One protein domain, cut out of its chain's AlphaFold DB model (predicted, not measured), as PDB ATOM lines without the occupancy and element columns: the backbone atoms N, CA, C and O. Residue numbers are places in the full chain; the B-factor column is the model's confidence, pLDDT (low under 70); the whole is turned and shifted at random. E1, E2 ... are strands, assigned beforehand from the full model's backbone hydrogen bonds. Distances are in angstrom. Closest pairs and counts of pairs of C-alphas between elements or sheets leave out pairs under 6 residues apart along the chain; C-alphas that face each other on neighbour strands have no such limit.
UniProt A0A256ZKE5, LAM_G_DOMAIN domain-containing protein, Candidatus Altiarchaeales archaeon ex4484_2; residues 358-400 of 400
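What this domain is: This is residues 358 to 400 of the 400 residues of the protein "LAM_G_DOMAIN domain-containing protein" of Candidatus Altiarchaeales archaeon ex4484_2 (UniProt A0A256ZKE5). This domain has little regular structure: a small two-stranded hairpin, E1 and E2, stands at one end, and a long unnamed stretch, residues 358 to 385, makes the rest. That stretch folds back on itself near Leu 376, at the other end, and away from this turn, nearer the hairpin, its residues 370 to 371 pair briefly with residues 381 to 382, antiparallel. The printed part has 43 residues, two named strands in the order E1, E2, antiparallel, and no named helix; the class is all strand, with 10 residues in named elements. It is compact, with a radius of gyration of the C-alphas of 10.0 A, and spans 28 by 22 by 15 A.

How they stand to each other: E1, residues 386 to 390, and E2, residues 395 to 399, form a hairpin, antiparallel at 140 degrees between directions. C-alphas 390 and 395 face each other at 4.6 A. N 387 and O 398, 2.9 A apart, are within hydrogen-bond range, as are N 396 and O 389, 2.8 A.

Where its parts are: E1 is 12.9 A long from C-alpha 386 at (3.685, -41.563, -44.289). E2 is 13.5 A long, ending with C-alpha 399 at (6.472, -40.677, -47.938).

The domain as a whole: The C-alphas farthest apart, Leu 376 and Glu 400, are 30.2 A apart. The printed part has no cut, and the link from E1 to E2 is tight. The mean pLDDT of the printed part is 78.8; residues 358 to 360, 375 to 378 and 392 to 393 are under 70.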
ATOM      1  N   VAL A 358       7.253 -21.169 -36.942       55.19
ATOM      2  CA  VAL A 358       5.804 -21.347 -36.755       55.19
ATOM      3  C   VAL A 358       5.454 -22.810 -36.440       55.19
ATOM      4  O   VAL A 358       4.410 -23.079 -35.859       55.19
ATOM      5  N   LEU A 359       6.307 -23.755 -36.855       62.53
ATOM      6  CA  LEU A 359       6.147 -25.198 -36.662       62.53
ATOM      7  C   LEU A 359       7.523 -25.862 -36.579       62.53
ATOM      8  O   LEU A 359       8.320 -25.734 -37.512       62.53
ATOM      9  N   ILE A 360       7.760 -26.647 -35.531       69.00
ATOM     10  CA  ILE A 360       8.943 -27.501 -35.398       69.00
ATOM     11  C   ILE A 360       8.470 -28.917 -35.088       69.00
ATOM     12  O   ILE A 360       7.929 -29.176 -34.024       69.00
ATOM     13  N   TYR A 361       8.717 -29.871 -35.984       79.25
ATOM     14  CA  TYR A 361       8.508 -31.288 -35.684       79.25
ATOM     15  C   TYR A 361       9.853 -32.002 -35.663       79.25
ATOM     16  O   TYR A 361      10.478 -32.181 -36.709       79.25
ATOM     17  N   HIS A 362      10.282 -32.429 -34.477       79.62
ATOM     18  CA  HIS A 362      11.479 -33.259 -34.324       79.62
ATOM     19  C   HIS A 362      11.232 -34.728 -34.677       79.62
ATOM     20  O   HIS A 362      12.182 -35.449 -34.956       79.62
ATOM     21  N   PHE A 363       9.960 -35.152 -34.743       84.31
ATOM     22  CA  PHE A 363       9.562 -36.532 -35.036       84.31
ATOM     23  C   PHE A 363      10.115 -37.544 -34.018       84.31
ATOM     24  O   PHE A 363      10.279 -38.720 -34.334       84.31
ATOM     25  N   ASP A 364      10.368 -37.122 -32.780       80.38
ATOM     26  CA  ASP A 364      10.945 -37.979 -31.739       80.38
ATOM     27  C   ASP A 364       9.996 -39.096 -31.275       80.38
ATOM     28  O   ASP A 364      10.438 -40.056 -30.642       80.38
ATOM     29  N   GLU A 365       8.700 -39.022 -31.608       87.44
ATOM     30  CA  GLU A 365       7.733 -40.052 -31.232       87.44
ATOM     31  C   GLU A 365       8.072 -41.409 -31.848       87.44
ATOM     32  O   GLU A 365       7.877 -42.429 -31.195       87.44
ATOM     33  N   GLY A 366       8.564 -41.457 -33.091       82.19
ATOM     34  CA  GLY A 366       8.994 -42.695 -33.758       82.19
ATOM     35  C   GLY A 366       7.899 -43.742 -34.017       82.19
ATOM     36  O   GLY A 366       8.173 -44.798 -34.593       82.19
ATOM     37  N   TYR A 367       6.658 -43.492 -33.598       86.44
ATOM     38  CA  TYR A 367       5.499 -44.355 -33.806       86.44
ATOM     39  C   TYR A 367       4.186 -43.566 -33.715       86.44
ATOM     40  O   TYR A 367       4.126 -42.415 -33.296       86.44
ATOM     41  N   GLY A 368       3.080 -44.214 -34.089       88.19
ATOM     42  CA  GLY A 368       1.748 -43.624 -33.973       88.19
ATOM     43  C   GLY A 368       1.408 -42.669 -35.116       88.19
ATOM     44  O   GLY A 368       1.972 -42.756 -36.206       88.19
ATOM     45  N   ARG A 369       0.389 -41.831 -34.896       88.06
ATOM     46  CA  ARG A 369      -0.173 -40.937 -35.924       88.06
ATOM     47  C   ARG A 369      -0.112 -39.459 -35.555       88.06
ATOM     48  O   ARG A 369      -0.507 -38.650 -36.378       88.06
ATOM     49  N   MET A 370       0.336 -39.109 -34.357       87.38
ATOM     50  CA  MET A 370       0.431 -37.718 -33.919       87.38
ATOM     51  C   MET A 370       1.901 -37.320 -33.853       87.38
ATOM     52  O   MET A 370       2.721 -38.153 -33.475       87.38
ATOM     53  N   VAL A 371       2.204 -36.085 -34.236       84.12
ATOM     54  CA  VAL A 371       3.529 -35.467 -34.102       84.12
ATOM     55  C   VAL A 371       3.375 -34.170 -33.332       84.12
ATOM     56  O   VAL A 371       2.509 -33.354 -33.657       84.12
ATOM     57  N   SER A 372       4.168 -34.007 -32.289       80.31
ATOM     58  CA  SER A 372       4.071 -32.870 -31.380       80.31
ATOM     59  C   SER A 372       4.851 -31.704 -31.960       80.31
ATOM     60  O   SER A 372       6.022 -31.847 -32.314       80.31
ATOM     61  N   ASP A 373       4.193 -30.555 -32.079       76.50
ATOM     62  CA  ASP A 373       4.892 -29.328 -32.432       76.50
ATOM     63  C   ASP A 373       5.727 -28.892 -31.233       76.50
ATOM     64  O   ASP A 373       5.217 -28.714 -30.131       76.50
ATOM     65  N   SER A 374       7.026 -28.809 -31.467       70.00
ATOM     66  CA  SER A 374       8.052 -28.405 -30.514       70.00
ATOM     67  C   SER A 374       8.320 -26.899 -30.577       70.00
ATOM     68  O   SER A 374       9.170 -26.407 -29.838       70.00
ATOM     69  N   SER A 375       7.617 -26.168 -31.455       67.56
ATOM     70  CA  SER A 375       7.540 -24.710 -31.407       67.56
ATOM     71  C   SER A 375       6.665 -24.243 -30.238       67.56
ATOM     72  O   SER A 375       5.972 -25.031 -29.595       67.56
ATOM     73  N   LEU A 376       6.652 -22.933 -29.991       54.59
ATOM     74  CA  LEU A 376       5.827 -22.315 -28.948       54.59
ATOM     75  C   LEU A 376       4.320 -22.285 -29.277       54.59
ATOM     76  O   LEU A 376       3.532 -21.824 -28.459       54.59
ATOM     77  N   HIS A 377       3.907 -22.763 -30.456       57.56
ATOM     78  CA  HIS A 377       2.533 -22.633 -30.957       57.56
ATOM     79  C   HIS A 377       1.674 -23.903 -30.774       57.56
ATOM     80  O   HIS A 377       0.496 -23.911 -31.143       57.56
ATOM     81  N   GLU A 378       2.242 -24.976 -30.203       61.56
ATOM     82  CA  GLU A 378       1.567 -26.235 -29.821       61.56
ATOM     83  C   GLU A 378       0.685 -26.881 -30.915       61.56
ATOM     84  O   GLU A 378      -0.276 -27.616 -30.649       61.56
ATOM     85  N   HIS A 379       0.997 -26.657 -32.189       73.81
ATOM     86  CA  HIS A 379       0.215 -27.179 -33.303       73.81
ATOM     87  C   HIS A 379       0.479 -28.672 -33.549       73.81
ATOM     88  O   HIS A 379       1.153 -29.056 -34.498       73.81
ATOM     89  N   THR A 380      -0.084 -29.564 -32.734       79.06
ATOM     90  CA  THR A 380       0.096 -31.021 -32.919       79.06
ATOM     91  C   THR A 380      -0.430 -31.491 -34.288       79.06
ATOM     92  O   THR A 380      -1.598 -31.293 -34.633       79.06
ATOM     93  N   GLY A 381       0.429 -32.143 -35.074       77.31
ATOM     94  CA  GLY A 381       0.145 -32.613 -36.429       77.31
ATOM     95  C   GLY A 381      -0.349 -34.062 -36.484       77.31
ATOM     96  O   GLY A 381      -0.037 -34.881 -35.623       77.31
ATOM     97  N   LEU A 382      -1.109 -34.403 -37.532       87.94
ATOM     98  CA  LEU A 382      -1.595 -35.764 -37.803       87.94
ATOM     99  C   LEU A 382      -0.874 -36.354 -39.025       87.94
ATOM    100  O   LEU A 382      -1.057 -35.886 -40.150       87.94
ATOM    101  N   VAL A 383      -0.123 -37.433 -38.821       84.12
ATOM    102  CA  VAL A 383       0.585 -38.181 -39.868       84.12
ATOM    103  C   VAL A 383      -0.417 -38.949 -40.736       84.12
ATOM    104  O   VAL A 383      -1.136 -39.835 -40.261       84.12
ATOM    105  N   LYS A 384      -0.468 -38.627 -42.035       84.62
ATOM    106  CA  LYS A 384      -1.308 -39.304 -43.037       84.62
ATOM    107  C   LYS A 384      -0.474 -39.731 -44.239       84.62
ATOM    108  O   LYS A 384       0.131 -38.887 -44.884       84.62
ATOM    109  N   GLY A 385      -0.515 -41.022 -44.572       83.75
ATOM    110  CA  GLY A 385       0.138 -41.552 -45.776       83.75
ATOM    111  C   GLY A 385       1.668 -41.555 -45.721       83.75
ATOM    112  O   GLY A 385       2.300 -41.585 -46.766       83.75
ATOM    113  N   ALA A 386       2.246 -41.515 -44.519       88.06
ATOM    114  CA  ALA A 386       3.685 -41.563 -44.289       88.06
ATOM    115  C   ALA A 386       4.016 -42.658 -43.269       88.06
ATOM    116  O   ALA A 386       3.187 -42.963 -42.404       88.06
ATOM    117  N   ASN A 387       5.216 -43.229 -43.361       90.56
ATOM    118  CA  ASN A 387       5.729 -44.241 -42.439       90.56
ATOM    119  C   ASN A 387       6.900 -43.685 -41.629       90.56
ATOM    120  O   ASN A 387       7.695 -42.895 -42.131       90.56
ATOM    121  N   TRP A 388       7.046 -44.141 -40.389       90.25
ATOM    122  CA  TRP A 388       8.213 -43.815 -39.573       90.25
ATOM    123  C   TRP A 388       9.478 -44.456 -40.151       90.25
ATOM    124  O   TRP A 388       9.461 -45.608 -40.587       90.25
ATOM    125  N   THR A 389      10.570 -43.703 -40.165       91.25
ATOM    126  CA  THR A 389      11.885 -44.117 -40.665       91.25
ATOM    127  C   THR A 389      12.988 -43.584 -39.751       91.25
ATOM    128  O   THR A 389      12.734 -42.749 -38.888       91.25
ATOM    129  N   GLU A 390      14.217 -44.058 -39.935       89.19
ATOM    130  CA  GLU A 390      15.400 -43.475 -39.295       89.19
ATOM    131  C   GLU A 390      15.676 -42.073 -39.868       89.19
ATOM    132  O   GLU A 390      15.633 -41.876 -41.088       89.19
ATOM    133  N   GLY A 391      15.892 -41.099 -38.980       79.12
ATOM    134  CA  GLY A 391      16.186 -39.705 -39.311       79.12
ATOM    135  C   GLY A 391      17.675 -39.367 -39.179       79.12
ATOM    136  O   GLY A 391      18.483 -40.185 -38.751       79.12
ATOM    137  N   ILE A 392      18.051 -38.129 -39.525       62.94
ATOM    138  CA  ILE A 392      19.423 -37.611 -39.321       62.94
ATOM    139  C   ILE A 392      19.770 -37.532 -37.822       62.94
ATOM    140  O   ILE A 392      20.923 -37.711 -37.438       62.94
ATOM    141  N   SER A 393      18.761 -37.286 -36.987       54.22
ATOM    142  CA  SER A 393      18.794 -37.414 -35.534       54.22
ATOM    143  C   SER A 393      17.464 -38.033 -35.114       54.22
ATOM    144  O   SER A 393      16.425 -37.466 -35.429       54.22
ATOM    145  N   GLY A 394      17.480 -39.199 -34.464       81.56
ATOM    146  CA  GLY A 394      16.253 -39.887 -34.048       81.56
ATOM    147  C   GLY A 394      15.463 -40.479 -35.220       81.56
ATOM    148  O   GLY A 394      16.010 -41.213 -36.049       81.56
ATOM    149  N   TYR A 395      14.165 -40.190 -35.274       86.19
ATOM    150  CA  TYR A 395      13.260 -40.694 -36.306       86.19
ATOM    151  C   TYR A 395      12.890 -39.605 -37.323       86.19
ATOM    152  O   TYR A 395      13.196 -38.428 -37.175       86.19
ATOM    153  N   GLY A 396      12.235 -40.016 -38.400       88.50
ATOM    154  CA  GLY A 396      11.634 -39.133 -39.391       88.50
ATOM    155  C   GLY A 396      10.439 -39.801 -40.059       88.50
ATOM    156  O   GLY A 396      10.058 -40.922 -39.715       88.50
ATOM    157  N   LEU A 397       9.862 -39.131 -41.054       89.19
ATOM    158  CA  LEU A 397       8.778 -39.675 -41.869       89.19
ATOM    159  C   LEU A 397       9.249 -39.905 -43.307       89.19
ATOM    160  O   LEU A 397       9.831 -39.020 -43.931       89.19
ATOM    161  N   SER A 398       8.974 -41.095 -43.837       87.06
ATOM    162  CA  SER A 398       9.095 -41.421 -45.254       87.06
ATOM    163  C   SER A 398       7.721 -41.370 -45.919       87.06
ATOM    164  O   SER A 398       6.718 -41.801 -45.348       87.06
ATOM    165  N   PHE A 399       7.679 -40.823 -47.128       86.75
ATOM    166  CA  PHE A 399       6.472 -40.677 -47.938       86.75
ATOM    167  C   PHE A 399       6.682 -41.460 -49.240       86.75
ATOM    168  O   PHE A 399       7.782 -41.413 -49.796       86.75
ATOM    169  N   GLU A 400       5.660 -42.194 -49.688       71.88
ATOM    170  CA  GLU A 400       5.671 -42.931 -50.966       71.88
ATOM    171  C   GLU A 400       5.195 -42.080 -52.147       71.88
ATOM    172  O   GLU A 400       4.240 -41.283 -51.966       71.88
TER     173      GLU A 400